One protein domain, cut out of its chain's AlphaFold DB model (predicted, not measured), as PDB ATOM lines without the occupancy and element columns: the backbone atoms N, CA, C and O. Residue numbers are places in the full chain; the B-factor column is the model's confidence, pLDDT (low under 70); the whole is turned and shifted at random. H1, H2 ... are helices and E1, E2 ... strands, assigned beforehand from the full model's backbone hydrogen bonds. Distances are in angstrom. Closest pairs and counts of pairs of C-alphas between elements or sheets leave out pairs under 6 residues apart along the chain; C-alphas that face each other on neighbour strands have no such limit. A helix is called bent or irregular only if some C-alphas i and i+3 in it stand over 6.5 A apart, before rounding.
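What this domain is: This is residues 14 to 32, 105 to 175 and 242 to 329 of the 329 residues of an uncharacterized protein of Bifidobacterium tsurumiense (UniProt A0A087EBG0). A curled sheet of four strands, E3 E7 E8 E9, shaped like part of a barrel, has a second small sheet, E1 E2 E6 E10, partly across from it, and H1 packs on one face of the curled sheet, near E9 and E3. At one end of the longest axis lie the hairpin of E4 and E5 and, next to E4, the helix H2, while H3 lies off to another side of the body, on neither four-stranded sheet. The printed part has 178 residues, with three named helices and ten named strands in the order E1 E2 H1 E3 E4 E5 E6 E7 H2 E8 E9 E10 H3; the class is mixed, helices and strands, and under half of the residues, 86, are in named elements. The curled sheet is antiparallel in the order E3 E7 E8 E9, the second is mixed in the order E1 E2 E6 E10, and E4 and E5 make an antiparallel pair. The whole is compact, with a radius of gyration of the C-alphas of 17.5 A and spans of 48 by 42 by 28 A.

Where its parts are: In the curled sheet, E7 is residues 162 to 170, 24.6 A long, E8 is 259 to 266, 23.1 A, E9 is 269 to 274, 16.5 A, and E3 is 124 to 126. E7 bends by 53 degrees at residue 166. The second sheet holds E1, residues 27 to 30, E2, residues 105 to 109, E6, residues 153 to 156, and E10, residues 300 to 302. E1 begins at C-alpha 27 (-20.687, -20.610, -36.943). E4 is residues 131 to 135 and E5 is 143 to 147. H1 is residues 110 to 120, 15.4 A long, H2 is 242 to 252, 15.6 A, and H3 is 308 to 319, 15.9 A, ending at C-alpha 319 (-11.994, -2.064, -14.869). H1 is irregular: C-alphas 116 and 119 are 7.8 A apart.

How they stand to each other: The sheet E3 E7 E8 E9 is strongly twisted, and E3 and E9 are its edge strands. E7 and E8 are antiparallel at 151 degrees, with N 165 and O 263 at 2.9 A. E8 and E9 form a hairpin, with N 264 and O 271 at 2.8 A. E3 and E7 are antiparallel, with N 126 and O 168 at 2.8 A. H1 is on one face of this sheet, two layers, a helix over a sheet; the closest C-alphas of H1 and E3 are those of Leu 114 and Gln 124, 7.4 A apart. H1 is also on the sheet E1 E2 E6 E10, with Arg 110 and Ser 153 the closest C-alphas of H1 and E6, at 5.4 A. E1 and E2 are antiparallel, with N 28 and O 107 at 2.9 A; E2 and E6 are antiparallel, with N 108 and O 154 at 2.9 A. E6 and E10 are parallel at 31 degrees, with N 155 and O 300 at 2.8 A. The closest C-alphas of E1 and E9 are those of Val 27 and Lys 269, 6.9 A apart. E7 and E10 are only just apart, at 8.3 A. E4 and E5 form a hairpin, with N 133 and O 145 at 2.9 A; the closest C-alphas of E4 and H2 are those of Leu 132 and Ala 245, at 6.8 A. H3 is apart from E7, for instance. In H2 and H3 every O i to N i+4 pair is within hydrogen-bond range; in H1, 5 of 7 are.

The domain as a whole: The C-alphas farthest apart are those of Gly 139 and Gly 160, at 53.6 A. Residues 33 to 104 and 176 to 241 are not printed, with C-alpha gaps of 8.1 A and 18.9 A across the cuts. The link E9 to E10 is long, 25 residues; within it, residues 292 to 293 pair antiparallel with residues 301 to 302 of E10. Mean pLDDT of the printed part is 85.2, and residues 136 to 141, 295 to 297, 314 to 315 and 317 to 329 are under 70.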
ATOM      1  N   THR A  14     -28.624 -18.279 -40.515       83.88
ATOM      2  CA  THR A  14     -27.699 -18.165 -41.630       83.88
ATOM      3  C   THR A  14     -26.337 -18.585 -41.112       83.88
ATOM      4  O   THR A  14     -25.656 -17.835 -40.407       83.88
ATOM      5  N   TYR A  15     -25.990 -19.833 -41.406       87.69
ATOM      6  CA  TYR A  15     -24.676 -20.373 -41.099       87.69
ATOM      7  C   TYR A  15     -23.636 -19.741 -42.023       87.69
ATOM      8  O   TYR A  15     -23.871 -19.571 -43.220       87.69
ATOM      9  N   ALA A  16     -22.505 -19.365 -41.441       83.50
ATOM     10  CA  ALA A  16     -21.334 -18.910 -42.165       83.50
ATOM     11  C   ALA A  16     -20.343 -20.079 -42.229       83.50
ATOM     12  O   ALA A  16     -19.999 -20.643 -41.194       83.50
ATOM     13  N   GLY A  17     -19.919 -20.459 -43.438       78.44
ATOM     14  CA  GLY A  17     -18.989 -21.572 -43.651       78.44
ATOM     15  C   GLY A  17     -19.636 -22.965 -43.679       78.44
ATOM     16  O   GLY A  17     -20.825 -23.143 -43.400       78.44
ATOM     17  N   GLN A  18     -18.833 -23.960 -44.059       80.62
ATOM     18  CA  GLN A  18     -19.188 -25.380 -44.008       80.62
ATOM     19  C   GLN A  18     -18.482 -26.030 -42.812       80.62
ATOM     20  O   GLN A  18     -17.323 -25.730 -42.553       80.62
ATOM     21  N   SER A  19     -19.185 -26.904 -42.085       87.06
ATOM     22  CA  SER A  19     -18.573 -27.748 -41.051       87.06
ATOM     23  C   SER A  19     -17.862 -28.924 -41.711       87.06
ATOM     24  O   SER A  19     -18.514 -29.661 -42.456       87.06
ATOM     25  N   ASP A  20     -16.585 -29.119 -41.410       91.31
ATOM     26  CA  ASP A  20     -15.793 -30.281 -41.823       91.31
ATOM     27  C   ASP A  20     -15.458 -31.169 -40.604       91.31
ATOM     28  O   ASP A  20     -15.952 -30.940 -39.496       91.31
ATOM     29  N   ALA A  21     -14.701 -32.249 -40.817       90.19
ATOM     30  CA  ALA A  21     -14.348 -33.182 -39.746       90.19
ATOM     31  C   ALA A  21     -13.398 -32.558 -38.704       90.19
ATOM     32  O   ALA A  21     -13.493 -32.890 -37.522       90.19
ATOM     33  N   ASP A  22     -12.532 -31.637 -39.132       93.06
ATOM     34  CA  ASP A  22     -11.529 -30.989 -38.281       93.06
ATOM     35  C   ASP A  22     -12.110 -29.802 -37.492       93.06
ATOM     36  O   ASP A  22     -11.677 -29.516 -36.374       93.06
ATOM     37  N   TRP A  23     -13.124 -29.144 -38.057       95.00
ATOM     38  CA  TRP A  23     -13.833 -27.973 -37.546       95.00
ATOM     39  C   TRP A  23     -15.351 -28.220 -37.541       95.00
ATOM     40  O   TRP A  23     -16.114 -27.618 -38.308       95.00
ATOM     41  N   PRO A  24     -15.831 -29.119 -36.663       95.94
ATOM     42  CA  PRO A  24     -17.211 -29.595 -36.702       95.94
ATOM     43  C   PRO A  24     -18.229 -28.572 -36.172       95.94
ATOM     44  O   PRO A  24     -19.439 -28.747 -36.359       95.94
ATOM     45  N   ILE A  25     -17.785 -27.509 -35.490       96.06
ATOM     46  CA  ILE A  25     -18.680 -26.516 -34.891       96.06
ATOM     47  C   ILE A  25     -19.110 -25.511 -35.956       96.06
ATOM     48  O   ILE A  25     -18.298 -24.822 -36.567       96.06
ATOM     49  N   ARG A  26     -20.426 -25.377 -36.138       94.06
ATOM     50  CA  ARG A  26     -21.000 -24.409 -37.075       94.06
ATOM     51  C   ARG A  26     -21.056 -23.011 -36.476       94.06
ATOM     52  O   ARG A  26     -21.555 -22.828 -35.366       94.06
ATOM     53  N   VAL A  27     -20.655 -22.032 -37.277       94.50
ATOM     54  CA  VAL A  27     -20.687 -20.610 -36.943       94.50
ATOM     55  C   VAL A  27     -21.904 -19.944 -37.590       94.50
ATOM     56  O   VAL A  27     -22.303 -20.275 -38.708       94.50
ATOM     57  N   ARG A  28     -22.539 -19.007 -36.884       93.56
ATOM     58  CA  ARG A  28     -23.700 -18.240 -37.364       93.56
ATOM     59  C   ARG A  28     -23.336 -16.777 -37.530       93.56
ATOM     60  O   ARG A  28     -22.599 -16.238 -36.710       93.56
ATOM     61  N   LYS A  29     -23.903 -16.110 -38.536       92.88
ATOM     62  CA  LYS A  29     -23.822 -14.645 -38.606       92.88
ATOM     63  C   LYS A  29     -24.617 -14.027 -37.461       92.88
ATOM     64  O   LYS A  29     -25.753 -14.426 -37.205       92.88
ATOM     65  N   PHE A  30     -24.028 -13.041 -36.800       90.81
ATOM     66  CA  PHE A  30     -24.649 -12.290 -35.724       90.81
ATOM     67  C   PHE A  30     -24.715 -10.816 -36.094       90.81
ATOM     68  O   PHE A  30     -23.695 -10.175 -36.342       90.81
ATOM     69  N   VAL A  31     -25.938 -10.285 -36.119       89.81
ATOM     70  CA  VAL A  31     -26.216  -8.877 -36.407       89.81
ATOM     71  C   VAL A  31     -26.728  -8.226 -35.119       89.81
ATOM     72  O   VAL A  31     -27.926  -8.323 -34.825       89.81
ATOM     73  N   PRO A  32     -25.860  -7.552 -34.338       85.50
ATOM     74  CA  PRO A  32     -26.223  -6.964 -33.047       85.50
ATOM     75  C   PRO A  32     -27.437  -6.033 -33.107       85.50
ATOM     76  O   PRO A  32     -28.225  -5.972 -32.164       85.50
ATOM     77  N   GLY A 105     -20.758  -9.618 -36.593       91.94
ATOM     78  CA  GLY A 105     -19.751 -10.630 -36.304       91.94
ATOM     79  C   GLY A 105     -20.355 -12.020 -36.338       91.94
ATOM     80  O   GLY A 105     -21.332 -12.275 -37.050       91.94
ATOM     81  N   TYR A 106     -19.790 -12.920 -35.546       94.38
ATOM     82  CA  TYR A 106     -20.096 -14.339 -35.628       94.38
ATOM     83  C   TYR A 106     -20.376 -14.946 -34.269       94.38
ATOM     84  O   TYR A 106     -19.735 -14.602 -33.281       94.38
ATOM     85  N   VAL A 107     -21.351 -15.853 -34.214       94.50
ATOM     86  CA  VAL A 107     -21.759 -16.516 -32.979       94.50
ATOM     87  C   VAL A 107     -21.670 -18.031 -33.087       94.50
ATOM     88  O   VAL A 107     -22.129 -18.628 -34.060       94.50
ATOM     89  N   ILE A 108     -21.140 -18.649 -32.033       95.12
ATOM     90  CA  ILE A 108     -21.177 -20.094 -31.793       95.12
ATOM     91  C   ILE A 108     -22.130 -20.354 -30.627       95.12
ATOM     92  O   ILE A 108     -21.874 -19.923 -29.506       95.12
ATOM     93  N   GLY A 109     -23.245 -21.046 -30.864       92.75
ATOM     94  CA  GLY A 109     -24.185 -21.413 -29.804       92.75
ATOM     95  C   GLY A 109     -23.785 -22.679 -29.042       92.75
ATOM     96  O   GLY A 109     -23.203 -23.603 -29.609       92.75
ATOM     97  N   ARG A 110     -24.194 -22.782 -27.768       91.88
ATOM     98  CA  ARG A 110     -24.048 -23.993 -26.930       91.88
ATOM     99  C   ARG A 110     -24.550 -25.238 -27.649       91.88
ATOM    100  O   ARG A 110     -23.908 -26.279 -27.611       91.88
ATOM    101  N   LYS A 111     -25.716 -25.134 -28.292       90.69
ATOM    102  CA  LYS A 111     -26.360 -26.254 -28.982       90.69
ATOM    103  C   LYS A 111     -25.484 -26.781 -30.122       90.69
ATOM    104  O   LYS A 111     -25.420 -27.988 -30.314       90.69
ATOM    105  N   GLU A 112     -24.796 -25.906 -30.845       93.69
ATOM    106  CA  GLU A 112     -23.882 -26.270 -31.928       93.69
ATOM    107  C   GLU A 112     -22.657 -27.007 -31.394       93.69
ATOM    108  O   GLU A 112     -22.331 -28.068 -31.919       93.69
ATOM    109  N   ILE A 113     -22.055 -26.506 -30.310       94.69
ATOM    110  CA  ILE A 113     -20.926 -27.168 -29.639       94.69
ATOM    111  C   ILE A 113     -21.350 -28.556 -29.142       94.69
ATOM    112  O   ILE A 113     -20.727 -29.563 -29.473       94.69
ATOM    113  N   LEU A 114     -22.447 -28.632 -28.383       92.50
ATOM    114  CA  LEU A 114     -22.927 -29.896 -27.824       92.50
ATOM    115  C   LEU A 114     -23.309 -30.898 -28.915       92.50
ATOM    116  O   LEU A 114     -23.023 -32.080 -28.771       92.50
ATOM    117  N   ASN A 115     -23.929 -30.454 -30.011       91.69
ATOM    118  CA  ASN A 115     -24.289 -31.340 -31.115       91.69
ATOM    119  C   ASN A 115     -23.060 -31.887 -31.848       91.69
ATOM    120  O   ASN A 115     -23.052 -33.073 -32.172       91.69
ATOM    121  N   ALA A 116     -22.040 -31.054 -32.079       94.12
ATOM    122  CA  ALA A 116     -20.805 -31.462 -32.747       94.12
ATOM    123  C   ALA A 116     -20.057 -32.556 -31.962       94.12
ATOM    124  O   ALA A 116     -19.567 -33.517 -32.548       94.12
ATOM    125  N   TYR A 117     -20.047 -32.461 -30.630       94.31
ATOM    126  CA  TYR A 117     -19.279 -33.355 -29.753       94.31
ATOM    127  C   TYR A 117     -20.138 -34.352 -28.964       94.31
ATOM    128  O   TYR A 117     -19.635 -35.058 -28.087       94.31
ATOM    129  N   ARG A 118     -21.433 -34.477 -29.282       88.62
ATOM    130  CA  ARG A 118     -22.361 -35.357 -28.547       88.62
ATOM    131  C   ARG A 118     -21.895 -36.811 -28.522       88.62
ATOM    132  O   ARG A 118     -22.042 -37.488 -27.508       88.62
ATOM    133  N   ASN A 119     -21.347 -37.287 -29.639       87.25
ATOM    134  CA  ASN A 119     -20.862 -38.663 -29.772       87.25
ATOM    135  C   ASN A 119     -19.550 -38.902 -29.009       87.25
ATOM    136  O   ASN A 119     -19.259 -40.040 -28.666       87.25
ATOM    137  N   GLN A 120     -18.805 -37.841 -28.688       89.06
ATOM    138  CA  GLN A 120     -17.601 -37.894 -27.849       89.06
ATOM    139  C   GLN A 120     -17.936 -37.788 -26.351       89.06
ATOM    140  O   GLN A 120     -17.054 -37.704 -25.506       89.06
ATOM    141  N   GLY A 121     -19.228 -37.781 -26.004       87.19
ATOM    142  CA  GLY A 121     -19.694 -37.739 -24.625       87.19
ATOM    143  C   GLY A 121     -19.847 -36.334 -24.050       87.19
ATOM    144  O   GLY A 121     -20.223 -36.234 -22.889       87.19
ATOM    145  N   LEU A 122     -19.634 -35.256 -24.813       91.38
ATOM    146  CA  LEU A 122     -19.840 -33.893 -24.316       91.38
ATOM    147  C   LEU A 122     -21.319 -33.658 -23.963       91.38
ATOM    148  O   LEU A 122     -22.195 -33.739 -24.828       91.38
ATOM    149  N   ARG A 123     -21.607 -33.333 -22.694       89.31
ATOM    150  CA  ARG A 123     -22.970 -33.012 -22.218       89.31
ATOM    151  C   ARG A 123     -23.091 -31.606 -21.657       89.31
ATOM    152  O   ARG A 123     -24.118 -30.958 -21.853       89.31
ATOM    153  N   GLN A 124     -22.034 -31.111 -21.026       91.44
ATOM    154  CA  GLN A 124     -22.018 -29.779 -20.445       91.44
ATOM    155  C   GLN A 124     -20.709 -29.070 -20.740       91.44
ATOM    156  O   GLN A 124     -19.647 -29.689 -20.762       91.44
ATOM    157  N   ILE A 125     -20.826 -27.761 -20.946       93.44
ATOM    158  CA  ILE A 125     -19.721 -26.836 -21.144       93.44
ATOM    159  C   ILE A 125     -19.973 -25.577 -20.312       93.44
ATOM    160  O   ILE A 125     -21.104 -25.078 -20.254       93.44
ATOM    161  N   ALA A 126     -18.936 -25.095 -19.645       92.69
ATOM    162  CA  ALA A 126     -18.997 -23.983 -18.714       92.69
ATOM    163  C   ALA A 126     -17.744 -23.106 -18.817       92.69
ATOM    164  O   ALA A 126     -16.695 -23.544 -19.290       92.69
ATOM    165  N   LEU A 127     -17.879 -21.858 -18.366       91.50
ATOM    166  CA  LEU A 127     -16.780 -20.889 -18.276       91.50
ATOM    167  C   LEU A 127     -15.873 -21.129 -17.068       91.50
ATOM    168  O   LEU A 127     -14.721 -20.711 -17.068       91.50
ATOM    169  N   LEU A 128     -16.407 -21.790 -16.043       91.75
ATOM    170  CA  LEU A 128     -15.718 -22.180 -14.820       91.75
ATOM    171  C   LEU A 128     -16.142 -23.600 -14.450       91.75
ATOM    172  O   LEU A 128     -17.265 -23.993 -14.794       91.75
ATOM    173  N   PRO A 129     -15.310 -24.354 -13.714       91.88
ATOM    174  CA  PRO A 129     -15.746 -25.607 -13.129       91.88
ATOM    175  C   PRO A 129     -16.961 -25.380 -12.228       91.88
ATOM    176  O   PRO A 129     -17.041 -24.377 -11.508       91.88
ATOM    177  N   SER A 130     -17.900 -26.321 -12.267       90.81
ATOM    178  CA  SER A 130     -19.060 -26.313 -11.382       90.81
ATOM    179  C   SER A 130     -18.645 -26.390  -9.911       90.81
ATOM    180  O   SER A 130     -17.675 -27.067  -9.555       90.81
ATOM    181  N   THR A 131     -19.421 -25.737  -9.051       90.56
ATOM    182  CA  THR A 131     -19.277 -25.806  -7.595       90.56
ATOM    183  C   THR A 131     -20.558 -26.328  -6.951       90.56
ATOM    184  O   THR A 131     -21.615 -26.373  -7.578       90.56
ATOM    185  N   LEU A 132     -20.458 -26.776  -5.704       91.31
ATOM    186  CA  LEU A 132     -21.610 -27.141  -4.889       91.31
ATOM    187  C   LEU A 132     -21.988 -25.937  -4.028       91.31
ATOM    188  O   LEU A 132     -21.137 -25.372  -3.345       91.31
ATOM    189  N   ALA A 133     -23.257 -25.556  -4.062       89.56
ATOM    190  CA  ALA A 133     -23.791 -24.442  -3.298       89.56
ATOM    191  C   ALA A 133     -24.941 -24.921  -2.411       89.56
ATOM    192  O   ALA A 133     -25.713 -25.811  -2.781       89.56
ATOM    193  N   LEU A 134     -25.053 -24.326  -1.225       88.12
ATOM    194  CA  LEU A 134     -26.173 -24.557  -0.324       88.12
ATOM    195  C   LEU A 134     -27.221 -23.466  -0.549       88.12
ATOM    196  O   LEU A 134     -26.933 -22.274  -0.456       88.12
ATOM    197  N   SER A 135     -28.445 -23.872  -0.866       82.62
ATOM    198  CA  SER A 135     -29.580 -22.962  -0.991       82.62
ATOM    199  C   SER A 135     -30.189 -22.762   0.397       82.62
ATOM    200  O   SER A 135     -31.023 -23.564   0.806       82.62
ATOM    201  N   SER A 136     -29.806 -21.686   1.090       67.00
ATOM    202  CA  SER A 136     -30.571 -21.158   2.230       67.00
ATOM    203  C   SER A 136     -31.696 -20.299   1.667       67.00
ATOM    204  O   SER A 136     -31.537 -19.094   1.472       67.00
ATOM    205  N   ARG A 137     -32.808 -20.922   1.278       53.34
ATOM    206  CA  ARG A 137     -33.963 -20.172   0.781       53.34
ATOM    207  C   ARG A 137     -34.833 -19.811   1.975       53.34
ATOM    208  O   ARG A 137     -35.288 -20.716   2.667       53.34
ATOM    209  N   ASP A 138     -35.108 -18.522   2.168       44.66
ATOM    210  CA  ASP A 138     -36.070 -18.040   3.166       44.66
ATOM    211  C   ASP A 138     -37.436 -18.721   2.930       44.66
ATOM    212  O   ASP A 138     -38.192 -18.345   2.032       44.66
ATOM    213  N   GLY A 139     -37.712 -19.792   3.683       51.91
ATOM    214  CA  GLY A 139     -38.950 -20.577   3.624       51.91
ATOM    215  C   GLY A 139     -38.924 -21.893   2.824       51.91
ATOM    216  O   GLY A 139     -39.998 -22.435   2.569       51.91
ATOM    217  N   GLY A 140     -37.761 -22.417   2.412       53.16
ATOM    218  CA  GLY A 140     -37.633 -23.727   1.741       53.16
ATOM    219  C   GLY A 140     -36.745 -24.725   2.496       53.16
ATOM    220  O   GLY A 140     -35.975 -24.328   3.361       53.16
ATOM    221  N   GLU A 141     -36.839 -26.020   2.164       59.56
ATOM    222  CA  GLU A 141     -35.890 -27.036   2.650       59.56
ATOM    223  C   GLU A 141     -34.472 -26.714   2.156       59.56
ATOM    224  O   GLU A 141     -34.251 -26.532   0.955       59.56
ATOM    225  N   ASP A 142     -33.512 -26.663   3.083       74.69
ATOM    226  CA  ASP A 142     -32.095 -26.487   2.776       74.69
ATOM    227  C   ASP A 142     -31.610 -27.613   1.855       74.69
ATOM    228  O   ASP A 142     -31.495 -28.785   2.245       74.69
ATOM    229  N   GLY A 143     -31.313 -27.244   0.613       82.00
ATOM    230  CA  GLY A 143     -30.905 -28.164  -0.436       82.00
ATOM    231  C   GLY A 143     -29.535 -27.801  -0.975       82.00
ATOM    232  O   GLY A 143     -29.266 -26.647  -1.315       82.00
ATOM    233  N   TRP A 144     -28.675 -28.802  -1.095       89.25
ATOM    234  CA  TRP A 144     -27.458 -28.671  -1.875       89.25
ATOM    235  C   TRP A 144     -27.814 -28.722  -3.363       89.25
ATOM    236  O   TRP A 144     -28.643 -29.523  -3.808       89.25
ATOM    237  N   TYR A 145     -27.208 -27.844  -4.149       89.00
ATOM    238  CA  TYR A 145     -27.382 -27.799  -5.592       89.00
ATOM    239  C   TYR A 145     -26.036 -27.560  -6.266       89.00
ATOM    240  O   TYR A 145     -25.099 -27.032  -5.671       89.00
ATOM    241  N   GLU A 146     -25.921 -27.994  -7.515       88.56
ATOM    242  CA  GLU A 146     -24.795 -27.570  -8.334       88.56
ATOM    243  C   GLU A 146     -25.011 -26.120  -8.723       88.56
ATOM    244  O   GLU A 146     -26.087 -25.790  -9.205       88.56
ATOM    245  N   GLU A 147     -23.999 -25.286  -8.562       87.19
ATOM    246  CA  GLU A 147     -23.893 -23.992  -9.210       87.19
ATOM    247  C   GLU A 147     -22.947 -24.144 -10.407       87.19
ATOM    248  O   GLU A 147     -21.799 -24.579 -10.273       87.19
ATOM    249  N   SER A 148     -23.443 -23.830 -11.604       84.06
ATOM    250  CA  SER A 148     -22.650 -23.882 -12.833       84.06
ATOM    251  C   SER A 148     -22.709 -22.562 -13.587       84.06
ATOM    252  O   SER A 148     -23.680 -21.812 -13.486       84.06
ATOM    253  N   TYR A 149     -21.679 -22.316 -14.396       86.75
ATOM    254  CA  TYR A 149     -21.555 -21.129 -15.240       86.75
ATOM    255  C   TYR A 149     -21.655 -21.536 -16.715       86.75
ATOM    256  O   TYR A 149     -20.639 -21.557 -17.419       86.75
ATOM    257  N   PRO A 150     -22.849 -21.958 -17.182       85.88
ATOM    258  CA  PRO A 150     -23.007 -22.549 -18.497       85.88
ATOM    259  C   PRO A 150     -22.712 -21.529 -19.592       85.88
ATOM    260  O   PRO A 150     -23.121 -20.370 -19.537       85.88
ATOM    261  N   VAL A 151     -22.062 -21.997 -20.650       87.25
ATOM    262  CA  VAL A 151     -21.921 -21.209 -21.873       87.25
ATOM    263  C   VAL A 151     -23.229 -21.290 -22.646       87.25
ATOM    264  O   VAL A 151     -23.671 -22.384 -22.988       87.25
ATOM    265  N   HIS A 152     -23.829 -20.149 -22.979       88.88
ATOM    266  CA  HIS A 152     -24.990 -20.095 -23.877       88.88
ATOM    267  C   HIS A 152     -24.589 -19.900 -25.338       88.88
ATOM    268  O   HIS A 152     -25.094 -20.591 -26.227       88.88
ATOM    269  N   SER A 153     -23.677 -18.970 -25.582       92.25
ATOM    270  CA  SER A 153     -23.119 -18.682 -26.895       92.25
ATOM    271  C   SER A 153     -21.854 -17.840 -26.757       92.25
ATOM    272  O   SER A 153     -21.683 -17.150 -25.749       92.25
ATOM    273  N   PHE A 154     -20.997 -17.891 -27.772       94.12
ATOM    274  CA  PHE A 154     -19.809 -17.056 -27.922       94.12
ATOM    275  C   PHE A 154     -19.964 -16.118 -29.109       94.12
ATOM    276  O   PHE A 154     -20.468 -16.560 -30.134       94.12
ATOM    277  N   TRP A 155     -19.528 -14.866 -28.986       93.38
ATOM    278  CA  TRP A 155     -19.504 -13.863 -30.051       93.38
ATOM    279  C   TRP A 155     -18.079 -13.354 -30.288       93.38
ATOM    280  O   TRP A 155     -17.376 -13.021 -29.330       93.38
ATOM    281  N   PHE A 156     -17.681 -13.286 -31.559       93.75
ATOM    282  CA  PHE A 156     -16.344 -12.904 -32.014       93.75
ATOM    283  C   PHE A 156     -16.375 -12.212 -33.391       93.75
ATOM    284  O   PHE A 156     -17.406 -12.228 -34.080       93.75
ATOM    285  N   TYR A 157     -15.252 -11.608 -33.792       92.56
ATOM    286  CA  TYR A 157     -15.018 -11.131 -35.160       92.56
ATOM    287  C   TYR A 157     -14.085 -12.063 -35.931       92.56
ATOM    288  O   TYR A 157     -13.260 -12.758 -35.352       92.56
ATOM    289  N   ASP A 158     -14.232 -12.069 -37.252       91.44
ATOM    290  CA  ASP A 158     -13.303 -12.762 -38.140       91.44
ATOM    291  C   ASP A 158     -12.118 -11.841 -38.444       91.44
ATOM    292  O   ASP A 158     -12.267 -10.840 -39.148       91.44
ATOM    293  N   ASP A 159     -10.962 -12.169 -37.877       89.38
ATOM    294  CA  ASP A 159      -9.676 -11.532 -38.157       89.38
ATOM    295  C   ASP A 159      -8.711 -12.466 -38.915       89.38
ATOM    296  O   ASP A 159      -7.548 -12.119 -39.128       89.38
ATOM    297  N   GLY A 160      -9.188 -13.650 -39.322       87.50
ATOM    298  CA  GLY A 160      -8.400 -14.697 -39.968       87.50
ATOM    299  C   GLY A 160      -7.321 -15.344 -39.093       87.50
ATOM    300  O   GLY A 160      -6.604 -16.213 -39.586       87.50
ATOM    301  N   GLN A 161      -7.176 -14.947 -37.826       91.94
ATOM    302  CA  GLN A 161      -6.188 -15.520 -36.919       91.94
ATOM    303  C   GLN A 161      -6.788 -16.671 -36.116       91.94
ATOM    304  O   GLN A 161      -8.000 -16.773 -35.913       91.94
ATOM    305  N   LYS A 162      -5.906 -17.563 -35.662       94.94
ATOM    306  CA  LYS A 162      -6.284 -18.649 -34.770       94.94
ATOM    307  C   LYS A 162      -6.254 -18.163 -33.324       94.94
ATOM    308  O   LYS A 162      -5.193 -17.819 -32.808       94.94
ATOM    309  N   HIS A 163      -7.400 -18.243 -32.662       95.44
ATOM    310  CA  HIS A 163      -7.576 -17.935 -31.244       95.44
ATOM    311  C   HIS A 163      -7.873 -19.201 -30.453       95.44
ATOM    312  O   HIS A 163      -8.354 -20.195 -31.004       95.44
ATOM    313  N   SER A 164      -7.562 -19.196 -29.162       96.00
ATOM    314  CA  SER A 164      -7.718 -20.362 -28.290       96.00
ATOM    315  C   SER A 164      -8.176 -19.928 -26.908       96.00
ATOM    316  O   SER A 164      -7.557 -19.056 -26.310       96.00
ATOM    317  N   TYR A 165      -9.239 -20.553 -26.408       95.94
ATOM    318  CA  TYR A 165      -9.877 -20.183 -25.147       95.94
ATOM    319  C   TYR A 165     -10.053 -21.393 -24.249       95.94
ATOM    320  O   TYR A 165     -10.546 -22.433 -24.696       95.94
ATOM    321  N   VAL A 166      -9.716 -21.246 -22.971       95.06
ATOM    322  CA  VAL A 166      -9.912 -22.319 -21.991       95.06
ATOM    323  C   VAL A 166     -11.358 -22.329 -21.500       95.06
ATOM    324  O   VAL A 166     -11.875 -21.337 -20.988       95.06
ATOM    325  N   LEU A 167     -12.004 -23.483 -21.644       95.31
ATOM    326  CA  LEU A 167     -13.343 -23.784 -21.150       95.31
ATOM    327  C   LEU A 167     -13.301 -25.040 -20.281       95.31
ATOM    328  O   LEU A 167     -12.277 -25.714 -20.179       95.31
ATOM    329  N   PHE A 168     -14.434 -25.377 -19.673       95.25
ATOM    330  CA  PHE A 168     -14.562 -26.571 -18.846       95.25
ATOM    331  C   PHE A 168     -15.722 -27.420 -19.326       95.25
ATOM    332  O   PHE A 168     -16.797 -26.908 -19.641       95.25
ATOM    333  N   TRP A 169     -15.522 -28.731 -19.369       95.00
ATOM    334  CA  TRP A 169     -16.514 -29.669 -19.858       95.00
ATOM    335  C   TRP A 169     -16.661 -30.889 -18.957       95.00
ATOM    336  O   TRP A 169     -15.815 -31.187 -18.114       95.00
ATOM    337  N   ARG A 170     -17.774 -31.599 -19.134       92.19
ATOM    338  CA  ARG A 170     -17.983 -32.929 -18.558       92.19
ATOM    339  C   ARG A 170     -19.001 -33.731 -19.363       92.19
ATOM    340  O   ARG A 170     -19.785 -33.188 -20.154       92.19
ATOM    341  N   ASN A 171     -19.002 -35.037 -19.121       89.81
ATOM    342  CA  ASN A 171     -19.862 -36.009 -19.793       89.81
ATOM    343  C   ASN A 171     -21.211 -36.271 -19.099       89.81
ATOM    344  O   ASN A 171     -22.001 -37.105 -19.549       89.81
ATOM    345  N   VAL A 172     -21.506 -35.539 -18.023       85.75
ATOM    346  CA  VAL A 172     -22.779 -35.589 -17.293       85.75
ATOM    347  C   VAL A 172     -23.336 -34.173 -17.163       85.75
ATOM    348  O   VAL A 172     -22.580 -33.237 -16.957       85.75
ATOM    349  N   ASP A 173     -24.648 -33.996 -17.287       84.06
ATOM    350  CA  ASP A 173     -25.329 -32.739 -16.965       84.06
ATOM    351  C   ASP A 173     -26.313 -33.034 -15.821       84.06
ATOM    352  O   ASP A 173     -27.274 -33.776 -16.023       84.06
ATOM    353  N   TYR A 174     -26.031 -32.547 -14.606       80.75
ATOM    354  CA  TYR A 174     -26.897 -32.749 -13.434       80.75
ATOM    355  C   TYR A 174     -28.021 -31.705 -13.321       80.75
ATOM    356  O   TYR A 174     -28.888 -31.836 -12.451       80.75
ATOM    357  N   TYR A 175     -28.023 -30.682 -14.184       70.31
ATOM    358  CA  TYR A 175     -29.125 -29.729 -14.299       70.31
ATOM    359  C   TYR A 175     -30.223 -30.222 -15.237       70.31
ATOM    360  O   TYR A 175     -31.373 -29.788 -15.097       70.31
ATOM    361  N   GLU A 242     -16.846 -28.564  -0.448       90.19
ATOM    362  CA  GLU A 242     -15.836 -29.522  -0.905       90.19
ATOM    363  C   GLU A 242     -15.954 -30.880  -0.198       90.19
ATOM    364  O   GLU A 242     -15.800 -31.923  -0.834       90.19
ATOM    365  N   GLN A 243     -16.293 -30.885   1.096       92.19
ATOM    366  CA  GLN A 243     -16.486 -32.121   1.853       92.19
ATOM    367  C   GLN A 243     -17.748 -32.845   1.394       92.19
ATOM    368  O   GLN A 243     -17.707 -34.049   1.161       92.19
ATOM    369  N   VAL A 244     -18.847 -32.114   1.186       91.81
ATOM    370  CA  VAL A 244     -20.094 -32.695   0.664       91.81
ATOM    371  C   VAL A 244     -19.897 -33.233  -0.753       91.81
ATOM    372  O   VAL A 244     -20.366 -34.325  -1.068       91.81
ATOM    373  N   ALA A 245     -19.143 -32.525  -1.597       91.69
ATOM    374  CA  ALA A 245     -18.783 -32.998  -2.931       91.69
ATOM    375  C   ALA A 245     -17.944 -34.289  -2.889       91.69
ATOM    376  O   ALA A 245     -18.162 -35.177  -3.713       91.69
ATOM    377  N   SER A 246     -17.012 -34.417  -1.934       92.19
ATOM    378  CA  SER A 246     -16.276 -35.671  -1.715       92.19
ATOM    379  C   SER A 246     -17.210 -36.786  -1.261       92.19
ATOM    380  O   SER A 246     -17.211 -37.851  -1.862       92.19
ATOM    381  N   MET A 247     -18.072 -36.519  -0.275       93.94
ATOM    382  CA  MET A 247     -19.032 -37.505   0.228       93.94
ATOM    383  C   MET A 247     -19.960 -38.021  -0.872       93.94
ATOM    384  O   MET A 247     -20.205 -39.217  -0.939       93.94
ATOM    385  N   LEU A 248     -20.453 -37.152  -1.760       92.62
ATOM    386  CA  LEU A 248     -21.253 -37.568  -2.915       92.62
ATOM    387  C   LEU A 248     -20.470 -38.489  -3.853       92.62
ATOM    388  O   LEU A 248     -21.000 -39.496  -4.319       92.62
ATOM    389  N   ARG A 249     -19.198 -38.177  -4.109       92.88
ATOM    390  CA  ARG A 249     -18.340 -39.032  -4.930       92.88
ATOM    391  C   ARG A 249     -18.134 -40.397  -4.290       92.88
ATOM    392  O   ARG A 249     -18.236 -41.402  -4.986       92.88
ATOM    393  N   ASP A 250     -17.869 -40.422  -2.994       93.06
ATOM    394  CA  ASP A 250     -17.590 -41.652  -2.257       93.06
ATOM    395  C   ASP A 250     -18.862 -42.499  -2.075       93.06
ATOM    396  O   ASP A 250     -18.798 -43.726  -2.070       93.06
ATOM    397  N   PHE A 251     -20.027 -41.854  -1.977       91.69
ATOM    398  CA  PHE A 251     -21.319 -42.505  -1.771       91.69
ATOM    399  C   PHE A 251     -21.904 -43.140  -3.039       91.69
ATOM    400  O   PHE A 251     -22.326 -44.294  -2.998       91.69
ATOM    401  N   ASP A 252     -21.966 -42.407  -4.158       90.44
ATOM    402  CA  ASP A 252     -22.622 -42.888  -5.389       90.44
ATOM    403  C   ASP A 252     -21.837 -42.594  -6.681       90.44
ATOM    404  O   ASP A 252     -22.377 -42.708  -7.786       90.44
ATOM    405  N   GLY A 253     -20.562 -42.209  -6.564       89.31
ATOM    406  CA  GLY A 253     -19.703 -41.897  -7.706       89.31
ATOM    407  C   GLY A 253     -19.985 -40.538  -8.353       89.31
ATOM    408  O   GLY A 253     -19.465 -40.261  -9.437       89.31
ATOM    409  N   THR A 254     -20.804 -39.677  -7.738       89.62
ATOM    410  CA  THR A 254     -21.112 -38.350  -8.289       89.62
ATOM    411  C   THR A 254     -19.900 -37.432  -8.232       89.62
ATOM    412  O   THR A 254     -19.474 -36.994  -7.168       89.62
ATOM    413  N   ASP A 255     -19.367 -37.076  -9.400       91.44
ATOM    414  CA  ASP A 255     -18.252 -36.144  -9.521       91.44
ATOM    415  C   ASP A 255     -18.690 -34.899 -10.293       91.44
ATOM    416  O   ASP A 255     -18.818 -34.921 -11.516       91.44
ATOM    417  N   ILE A 256     -18.928 -33.804  -9.567       90.31
ATOM    418  CA  ILE A 256     -19.349 -32.528 -10.162       90.31
ATOM    419  C   ILE A 256     -18.211 -31.773 -10.857       90.31
ATOM    420  O   ILE A 256     -18.484 -30.839 -11.613       90.31
ATOM    421  N   ARG A 257     -16.954 -32.177 -10.618       93.00
ATOM    422  CA  ARG A 257     -15.766 -31.545 -11.201       93.00
ATOM    423  C   ARG A 257     -15.774 -31.651 -12.721       93.00
ATOM    424  O   ARG A 257     -16.261 -32.623 -13.297       93.00
ATOM    425  N   MET A 258     -15.167 -30.660 -13.358       94.00
ATOM    426  CA  MET A 258     -15.085 -30.556 -14.813       94.00
ATOM    427  C   MET A 258     -13.635 -30.677 -15.280       94.00
ATOM    428  O   MET A 258     -12.708 -30.394 -14.520       94.00
ATOM    429  N   GLN A 259     -13.442 -31.106 -16.522       95.06
ATOM    430  CA  GLN A 259     -12.136 -31.166 -17.177       95.06
ATOM    431  C   GLN A 259     -11.930 -29.904 -18.022       95.06
ATOM    432  O   GLN A 259     -12.897 -29.432 -18.626       95.06
ATOM    433  N   PRO A 260     -10.714 -29.341 -18.091       96.38
ATOM    434  CA  PRO A 260     -10.431 -28.255 -19.014       96.38
ATOM    435  C   PRO A 260     -10.489 -28.749 -20.468       96.38
ATOM    436  O   PRO A 260     -10.169 -29.898 -20.775       96.38
ATOM    437  N   CYS A 261     -10.907 -27.871 -21.367       96.38
ATOM    438  CA  CYS A 261     -10.844 -28.046 -22.814       96.38
ATOM    439  C   CYS A 261     -10.506 -26.717 -23.488       96.38
ATOM    440  O   CYS A 261     -10.628 -25.655 -22.880       96.38
ATOM    441  N   VAL A 262     -10.083 -26.777 -24.751       97.12
ATOM    442  CA  VAL A 262      -9.703 -25.582 -25.515       97.12
ATOM    443  C   VAL A 262     -10.663 -25.390 -26.678       97.12
ATOM    444  O   VAL A 262     -10.781 -26.261 -27.538       97.12
ATOM    445  N   LEU A 263     -11.361 -24.257 -26.709       97.38
ATOM    446  CA  LEU A 263     -12.103 -23.804 -27.882       97.38
ATOM    447  C   LEU A 263     -11.130 -23.088 -28.811       97.38
ATOM    448  O   LEU A 263     -10.571 -22.067 -28.430       97.38
ATOM    449  N   GLU A 264     -10.958 -23.596 -30.025       97.12
ATOM    450  CA  GLU A 264     -10.182 -22.934 -31.067       97.12
ATOM    451  C   GLU A 264     -11.112 -22.336 -32.120       97.12
ATOM    452  O   GLU A 264     -12.091 -22.969 -32.531       97.12
ATOM    453  N   ILE A 265     -10.788 -21.123 -32.563       95.62
ATOM    454  CA  ILE A 265     -11.521 -20.402 -33.606       95.62
ATOM    455  C   ILE A 265     -10.515 -19.866 -34.616       95.62
ATOM    456  O   ILE A 265      -9.528 -19.256 -34.221       95.62
ATOM    457  N   GLU A 266     -10.777 -20.087 -35.901       93.88
ATOM    458  CA  GLU A 266      -9.973 -19.578 -37.013       93.88
ATOM    459  C   GLU A 266     -10.914 -19.107 -38.129       93.88
ATOM    460  O   GLU A 266     -11.512 -19.906 -38.860       93.88
ATOM    461  N   GLY A 267     -11.121 -17.793 -38.204       91.25
ATOM    462  CA  GLY A 267     -12.138 -17.181 -39.057       91.25
ATOM    463  C   GLY A 267     -13.530 -17.790 -38.857       91.25
ATOM    464  O   GLY A 267     -14.104 -17.710 -37.777       91.25
ATOM    465  N   LEU A 268     -14.094 -18.429 -39.885       93.62
ATOM    466  CA  LEU A 268     -15.432 -19.048 -39.822       93.62
ATOM    467  C   LEU A 268     -15.438 -20.495 -39.312       93.62
ATOM    468  O   LEU A 268     -16.474 -21.162 -39.368       93.62
ATOM    469  N   LYS A 269     -14.293 -20.995 -38.853       94.75
ATOM    470  CA  LYS A 269     -14.122 -22.367 -38.386       94.75
ATOM    471  C   LYS A 269     -13.967 -22.390 -36.873       94.75
ATOM    472  O   LYS A 269     -13.297 -21.537 -36.299       94.75
ATOM    473  N   ALA A 270     -14.584 -23.376 -36.225       96.44
ATOM    474  CA  ALA A 270     -14.465 -23.560 -34.784       96.44
ATOM    475  C   ALA A 270     -14.421 -25.044 -34.400       96.44
ATOM    476  O   ALA A 270     -15.079 -25.891 -35.015       96.44
ATOM    477  N   ARG A 271     -13.621 -25.364 -33.383       96.88
ATOM    478  CA  ARG A 271     -13.498 -26.717 -32.830       96.88
ATOM    479  C   ARG A 271     -13.201 -26.676 -31.343       96.88
ATOM    480  O   ARG A 271     -12.670 -25.703 -30.826       96.88
ATOM    481  N   LEU A 272     -13.539 -27.758 -30.663       96.81
ATOM    482  CA  LEU A 272     -13.217 -27.992 -29.268       96.81
ATOM    483  C   LEU A 272     -12.191 -29.123 -29.184       96.81
ATOM    484  O   LEU A 272     -12.418 -30.214 -29.708       96.81
ATOM    485  N   ILE A 273     -11.071 -28.863 -28.520       96.31
ATOM    486  CA  ILE A 273     -10.066 -29.870 -28.190       96.31
ATOM    487  C   ILE A 273     -10.418 -30.428 -26.816       96.31
ATOM    488  O   ILE A 273     -10.308 -29.739 -25.797       96.31
ATOM    489  N   LEU A 274     -10.884 -31.675 -26.814       93.94
ATOM    490  CA  LEU A 274     -11.193 -32.442 -25.616       93.94
ATOM    491  C   LEU A 274     -10.011 -33.361 -25.317       93.94
ATOM    492  O   LEU A 274      -9.795 -34.334 -26.036       93.94
ATOM    493  N   ASP A 275      -9.254 -33.061 -24.265       89.94
ATOM    494  CA  ASP A 275      -8.246 -33.989 -23.760       89.94
ATOM    495  C   ASP A 275      -8.907 -34.941 -22.744       89.94
ATOM    496  O   ASP A 275      -9.315 -34.499 -21.663       89.94
ATOM    497  N   PRO A 276      -9.053 -36.242 -23.063       83.19
ATOM    498  CA  PRO A 276      -9.670 -37.203 -22.154       83.19
ATOM    499  C   PRO A 276      -8.855 -37.411 -20.870       83.19
ATOM    500  O   PRO A 276      -9.428 -37.797 -19.848       83.19
ATOM    501  N   ASN A 277      -7.549 -37.128 -20.901       89.38
ATOM    502  CA  ASN A 277      -6.637 -37.284 -19.769       89.38
ATOM    503  C   ASN A 277      -6.509 -36.009 -18.926       89.38
ATOM    504  O   ASN A 277      -5.786 -36.006 -17.927       89.38
ATOM    505  N   ALA A 278      -7.208 -34.933 -19.294       91.44
ATOM    506  CA  ALA A 278      -7.150 -33.684 -18.557       91.44
ATOM    507  C   ALA A 278      -7.639 -33.861 -17.104       91.44
ATOM    508  O   ALA A 278      -8.625 -34.573 -16.854       91.44
ATOM    509  N   PRO A 279      -6.989 -33.205 -16.125       93.50
ATOM    510  CA  PRO A 279      -7.353 -33.348 -14.725       93.50
ATOM    511  C   PRO A 279      -8.746 -32.773 -14.466       93.50
ATOM    512  O   PRO A 279      -9.151 -31.765 -15.042       93.50
ATOM    513  N   LYS A 280      -9.479 -33.400 -13.548       92.75
ATOM    514  CA  LYS A 280     -10.751 -32.861 -13.061       92.75
ATOM    515  C   LYS A 280     -10.489 -31.789 -12.010       92.75
ATOM    516  O   LYS A 280      -9.914 -32.091 -10.964       92.75
ATOM    517  N   LEU A 281     -10.960 -30.575 -12.263       91.12
ATOM    518  CA  LEU A 281     -10.674 -29.396 -11.447       91.12
ATOM    519  C   LEU A 281     -11.859 -29.021 -10.552       91.12
ATOM    520  O   LEU A 281     -13.024 -29.195 -10.929       91.12
ATOM    521  N   SER A 282     -11.553 -28.501  -9.362       86.06
ATOM    522  CA  SER A 282     -12.523 -27.778  -8.535       86.06
ATOM    523  C   SER A 282     -12.642 -26.323  -8.994       86.06
ATOM    524  O   SER A 282     -11.752 -25.785  -9.652       86.06
ATOM    525  N   HIS A 283     -13.737 -25.660  -8.616       84.31
ATOM    526  CA  HIS A 283     -13.949 -24.243  -8.919       84.31
ATOM    527  C   HIS A 283     -12.821 -23.346  -8.380       84.31
ATOM    528  O   HIS A 283     -12.362 -22.450  -9.077       84.31
ATOM    529  N   SER A 284     -12.321 -23.636  -7.175       79.81
ATOM    530  CA  SER A 284     -11.241 -22.894  -6.509       79.81
ATOM    531  C   SER A 284      -9.888 -22.946  -7.230       79.81
ATOM    532  O   SER A 284      -9.023 -22.120  -6.954       79.81
ATOM    533  N   GLN A 285      -9.691 -23.895  -8.149       83.81
ATOM    534  CA  GLN A 285      -8.423 -24.111  -8.854       83.81
ATOM    535  C   GLN A 285      -8.354 -23.429 -10.225       83.81
ATOM    536  O   GLN A 285      -7.295 -23.439 -10.852       83.81
ATOM    537  N   ALA A 286      -9.465 -22.886 -10.723       86.38
ATOM    538  CA  ALA A 286      -9.569 -22.398 -12.090       86.38
ATOM    539  C   ALA A 286     -10.055 -20.950 -12.153       86.38
ATOM    540  O   ALA A 286     -10.854 -20.493 -11.339       86.38
ATOM    541  N   HIS A 287      -9.610 -20.251 -13.192       84.81
ATOM    542  CA  HIS A 287     -10.058 -18.905 -13.517       84.81
ATOM    543  C   HIS A 287     -10.693 -18.886 -14.903       84.81
ATOM    544  O   HIS A 287     -10.369 -19.711 -15.758       84.81
ATOM    545  N   VAL A 288     -11.595 -17.928 -15.121       86.94
ATOM    546  CA  VAL A 288     -12.111 -17.637 -16.461       86.94
ATOM    547  C   VAL A 288     -10.947 -17.137 -17.299       86.94
ATOM    548  O   VAL A 288     -10.169 -16.301 -16.834       86.94
ATOM    549  N   ASP A 289     -10.855 -17.615 -18.533       87.75
ATOM    550  CA  ASP A 289      -9.899 -17.098 -19.501       87.75
ATOM    551  C   ASP A 289      -9.998 -15.562 -19.601       87.75
ATOM    552  O   ASP A 289     -11.086 -14.986 -19.714       87.75
ATOM    553  N   ALA A 290      -8.851 -14.881 -19.541       84.31
ATOM    554  CA  ALA A 290      -8.786 -13.425 -19.502       84.31
ATOM    555  C   ALA A 290      -9.352 -12.761 -20.769       84.31
ATOM    556  O   ALA A 290      -9.770 -11.597 -20.693       84.31
ATOM    557  N   ASN A 291      -9.408 -13.492 -21.886       88.62
ATOM    558  CA  ASN A 291      -9.977 -13.041 -23.154       88.62
ATOM    559  C   ASN A 291     -11.477 -13.336 -23.272       88.62
ATOM    560  O   ASN A 291     -12.119 -12.874 -24.212       88.62
ATOM    561  N   ILE A 292     -12.078 -14.028 -22.304       88.12
ATOM    562  CA  ILE A 292     -13.522 -14.239 -22.258       88.12
ATOM    563  C   ILE A 292     -14.177 -13.158 -21.392       88.12
ATOM    564  O   ILE A 292     -13.737 -12.838 -20.282       88.12
ATOM    565  N   ARG A 293     -15.277 -12.581 -21.890       82.44
ATOM    566  CA  ARG A 293     -16.101 -11.634 -21.126       82.44
ATOM    567  C   ARG A 293     -17.541 -12.114 -21.002       82.44
ATOM    568  O   ARG A 293     -18.174 -12.373 -22.032       82.44
ATOM    569  N   PRO A 294     -18.088 -12.187 -19.771       71.00
ATOM    570  CA  PRO A 294     -19.457 -12.631 -19.560       71.00
ATOM    571  C   PRO A 294     -20.432 -11.722 -20.308       71.00
ATOM    572  O   PRO A 294     -20.387 -10.493 -20.214       71.00
ATOM    573  N   GLY A 295     -21.323 -12.348 -21.073       64.12
ATOM    574  CA  GLY A 295     -22.373 -11.644 -21.799       64.12
ATOM    575  C   GLY A 295     -23.605 -11.345 -20.941       64.12
ATOM    576  O   GLY A 295     -24.444 -10.541 -21.342       64.12
ATOM    577  N   GLY A 296     -23.747 -11.955 -19.759       66.88
ATOM    578  CA  GLY A 296     -24.987 -11.907 -18.981       66.88
ATOM    579  C   GLY A 296     -26.135 -12.546 -19.770       66.88
ATOM    580  O   GLY A 296     -26.119 -13.747 -20.021       66.88
ATOM    581  N   LYS A 297     -27.111 -11.740 -20.214       64.00
ATOM    582  CA  LYS A 297     -28.187 -12.181 -21.129       64.00
ATOM    583  C   LYS A 297     -27.741 -12.294 -22.601       64.00
ATOM    584  O   LYS A 297     -28.506 -12.792 -23.422       64.00
ATOM    585  N   TYR A 298     -26.542 -11.822 -22.939       73.75
ATOM    586  CA  TYR A 298     -25.989 -11.794 -24.300       73.75
ATOM    587  C   TYR A 298     -24.993 -12.930 -24.526       73.75
ATOM    588  O   TYR A 298     -24.508 -13.523 -23.558       73.75
ATOM    589  N   PRO A 299     -24.632 -13.205 -25.795       82.75
ATOM    590  CA  PRO A 299     -23.478 -14.036 -26.092       82.75
ATOM    591  C   PRO A 299     -22.226 -13.554 -25.352       82.75
ATOM    592  O   PRO A 299     -21.948 -12.355 -25.267       82.75
ATOM    593  N   THR A 300     -21.476 -14.514 -24.827       87.56
ATOM    594  CA  THR A 300     -20.180 -14.306 -24.181       87.56
ATOM    595  C   THR A 300     -19.190 -13.800 -25.224       87.56
ATOM    596  O   THR A 300     -19.098 -14.378 -26.302       87.56
ATOM    597  N   ARG A 301     -18.469 -12.715 -24.948       87.81
ATOM    598  CA  ARG A 301     -17.579 -12.096 -25.942       87.81
ATOM    599  C   ARG A 301     -16.168 -12.665 -25.853       87.81
ATOM    600  O   ARG A 301     -15.678 -12.881 -24.744       87.81
ATOM    601  N   LEU A 302     -15.536 -12.847 -27.008       91.75
ATOM    602  CA  LEU A 302     -14.162 -13.328 -27.159       91.75
ATOM    603  C   LEU A 302     -13.247 -12.176 -27.601       91.75
ATOM    604  O   LEU A 302     -13.274 -11.759 -28.755       91.75
ATOM    605  N   MET A 303     -12.539 -11.577 -26.645       86.56
ATOM    606  CA  MET A 303     -12.002 -10.211 -26.719       86.56
ATOM    607  C   MET A 303     -10.799 -10.021 -27.640       86.56
ATOM    608  O   MET A 303     -10.662  -8.956 -28.234       86.56
ATOM    609  N   ASP A 304      -9.926 -11.008 -27.735       86.38
ATOM    610  CA  ASP A 304      -8.748 -11.035 -28.613       86.38
ATOM    611  C   ASP A 304      -9.101 -10.928 -30.102       86.38
ATOM    612  O   ASP A 304      -8.325 -10.341 -30.848       86.38
ATOM    613  N   THR A 305     -10.307 -11.335 -30.507       85.69
ATOM    614  CA  THR A 305     -10.805 -11.115 -31.882       85.69
ATOM    615  C   THR A 305     -11.184  -9.659 -32.199       85.69
ATOM    616  O   THR A 305     -11.503  -9.324 -33.338       85.69
ATOM    617  N   PHE A 306     -11.190  -8.762 -31.205       81.56
ATOM    618  CA  PHE A 306     -11.586  -7.358 -31.377       81.56
ATOM    619  C   PHE A 306     -10.386  -6.456 -31.667       81.56
ATOM    620  O   PHE A 306      -9.259  -6.742 -31.272       81.56
ATOM    621  N   SER A 307     -10.627  -5.297 -32.290       81.00
ATOM    622  CA  SER A 307      -9.552  -4.329 -32.527       81.00
ATOM    623  C   SER A 307      -8.942  -3.821 -31.201       81.00
ATOM    624  O   SER A 307      -9.665  -3.663 -30.210       81.00
ATOM    625  N   PRO A 308      -7.638  -3.470 -31.149       78.12
ATOM    626  CA  PRO A 308      -6.997  -3.015 -29.909       78.12
ATOM    627  C   PRO A 308      -7.664  -1.793 -29.260       78.12
ATOM    628  O   PRO A 308      -7.580  -1.607 -28.046       78.12
ATOM    629  N   GLN A 309      -8.313  -0.935 -30.054       80.81
ATOM    630  CA  GLN A 309      -9.056   0.221 -29.550       80.81
ATOM    631  C   GLN A 309     -10.321  -0.216 -28.802       80.81
ATOM    632  O   GLN A 309     -10.509   0.176 -27.649       80.81
ATOM    633  N   GLU A 310     -11.136  -1.084 -29.407       76.12
ATOM    634  CA  GLU A 310     -12.345  -1.639 -28.787       76.12
ATOM    635  C   GLU A 310     -12.003  -2.445 -27.529       76.12
ATOM    636  O   GLU A 310     -12.653  -2.283 -26.494       76.12
ATOM    637  N   GLN A 311     -10.925  -3.239 -27.577       77.69
ATOM    638  CA  GLN A 311     -10.413  -3.950 -26.409       77.69
ATOM    639  C   GLN A 311     -10.085  -2.985 -25.265       77.69
ATOM    640  O   GLN A 311     -10.529  -3.206 -24.142       77.69
ATOM    641  N   ARG A 312      -9.342  -1.896 -25.522       77.88
ATOM    642  CA  ARG A 312      -8.984  -0.903 -24.488       77.88
ATOM    643  C   ARG A 312     -10.198  -0.184 -23.914       77.88
ATOM    644  O   ARG A 312     -10.237   0.069 -22.711       77.88
ATOM    645  N   GLU A 313     -11.164   0.186 -24.748       78.44
ATOM    646  CA  GLU A 313     -12.392   0.832 -24.283       78.44
ATOM    647  C   GLU A 313     -13.198  -0.082 -23.367       78.44
ATOM    648  O   GLU A 313     -13.627   0.343 -22.293       78.44
ATOM    649  N   GLU A 314     -13.373  -1.340 -23.763       67.81
ATOM    650  CA  GLU A 314     -14.058  -2.329 -22.938       67.81
ATOM    651  C   GLU A 314     -13.258  -2.653 -21.680       67.81
ATOM    652  O   GLU A 314     -13.842  -2.739 -20.605       67.81
ATOM    653  N   TRP A 315     -11.926  -2.734 -21.759       69.62
ATOM    654  CA  TRP A 315     -11.071  -2.872 -20.581       69.62
ATOM    655  C   TRP A 315     -11.292  -1.732 -19.598       69.62
ATOM    656  O   TRP A 315     -11.490  -2.000 -18.421       69.62
ATOM    657  N   LYS A 316     -11.356  -0.479 -20.059       76.75
ATOM    658  CA  LYS A 316     -11.661   0.674 -19.196       76.75
ATOM    659  C   LYS A 316     -13.058   0.599 -18.574       76.75
ATOM    660  O   LYS A 316     -13.239   1.056 -17.447       76.75
ATOM    661  N   ARG A 317     -14.053   0.044 -19.278       68.38
ATOM    662  CA  ARG A 317     -15.412  -0.164 -18.738       68.38
ATOM    663  C   ARG A 317     -15.435  -1.293 -17.711       68.38
ATOM    664  O   ARG A 317     -15.984  -1.111 -16.630       68.38
ATOM    665  N   ALA A 318     -14.805  -2.418 -18.031       62.66
ATOM    666  CA  ALA A 318     -14.683  -3.588 -17.171       62.66
ATOM    667  C   ALA A 318     -13.841  -3.299 -15.928       62.66
ATOM    668  O   ALA A 318     -14.165  -3.794 -14.861       62.66
ATOM    669  N   GLN A 319     -12.814  -2.449 -16.019       65.69
ATOM    670  CA  GLN A 319     -11.994  -2.064 -14.869       65.69
ATOM    671  C   GLN A 319     -12.812  -1.388 -13.763       65.69
ATOM    672  O   GLN A 319     -12.467  -1.500 -12.595       65.69
ATOM    673  N   ARG A 320     -13.929  -0.735 -14.115       65.19
ATOM    674  CA  ARG A 320     -14.875  -0.161 -13.141       65.19
ATOM    675  C   ARG A 320     -15.672  -1.229 -12.375       65.19
ATOM    676  O   ARG A 320     -16.344  -0.895 -11.411       65.19
ATOM    677  N   HIS A 321     -15.578  -2.487 -12.803       56.38
ATOM    678  CA  HIS A 321     -16.262  -3.664 -12.264       56.38
ATOM    679  C   HIS A 321     -15.302  -4.860 -12.054       56.38
ATOM    680  O   HIS A 321     -15.757  -5.986 -11.891       56.38
ATOM    681  N   ARG A 322     -13.978  -4.626 -12.094       42.59
ATOM    682  CA  ARG A 322     -12.929  -5.634 -12.367       42.59
ATOM    683  C   ARG A 322     -12.895  -6.810 -11.394       42.59
ATOM    684  O   ARG A 322     -12.487  -7.894 -11.791       42.59
ATOM    685  N   ASP A 323     -13.324  -6.576 -10.160       46.69
ATOM    686  CA  ASP A 323     -13.193  -7.531  -9.058       46.69
ATOM    687  C   ASP A 323     -14.528  -8.187  -8.689       46.69
ATOM    688  O   ASP A 323     -14.634  -8.898  -7.692       46.69
ATOM    689  N   ALA A 324     -15.572  -7.954  -9.485       52.50
ATOM    690  CA  ALA A 324     -16.843  -8.611  -9.265       52.50
ATOM    691  C   ALA A 324     -16.701 -10.103  -9.666       52.50
ATOM    692  O   ALA A 324     -16.056 -10.415 -10.661       52.50
ATOM    693  N   PRO A 325     -17.226 -11.085  -8.931       54.88
ATOM    694  CA  PRO A 325     -17.326 -12.465  -9.417       54.88
ATOM    695  C   PRO A 325     -18.288 -12.559 -10.614       54.88
ATOM    696  O   PRO A 325     -19.144 -11.699 -10.758       54.88
ATOM    697  N   LEU A 326     -18.186 -13.583 -11.478       54.62
ATOM    698  CA  LEU A 326     -18.897 -13.662 -12.779       54.62
ATOM    699  C   LEU A 326     -20.422 -13.413 -12.697       54.62
ATOM    700  O   LEU A 326     -21.012 -12.908 -13.647       54.62
ATOM    701  N   TYR A 327     -21.056 -13.729 -11.564       53.69
ATOM    702  CA  TYR A 327     -22.479 -13.467 -11.305       53.69
ATOM    703  C   TYR A 327     -22.816 -11.987 -11.013       53.69
ATOM    704  O   TYR A 327     -23.986 -11.614 -11.010       53.69
ATOM    705  N   GLN A 328     -21.809 -11.151 -10.754       49.06
ATOM    706  CA  GLN A 328     -21.906  -9.713 -10.472       49.06
ATOM    707  C   GLN A 328     -21.530  -8.815 -11.671       49.06
ATOM    708  O   GLN A 328     -21.679  -7.594 -11.572       49.06
ATOM    709  N   TRP A 329     -21.059  -9.380 -12.792       47.97
ATOM    710  CA  TRP A 329     -20.840  -8.661 -14.065       47.97
ATOM    711  C   TRP A 329     -22.171  -8.500 -14.827       47.97
ATOM    712  O   TRP A 329     -22.487  -7.386 -15.337       47.97
TER     713      TRP A 329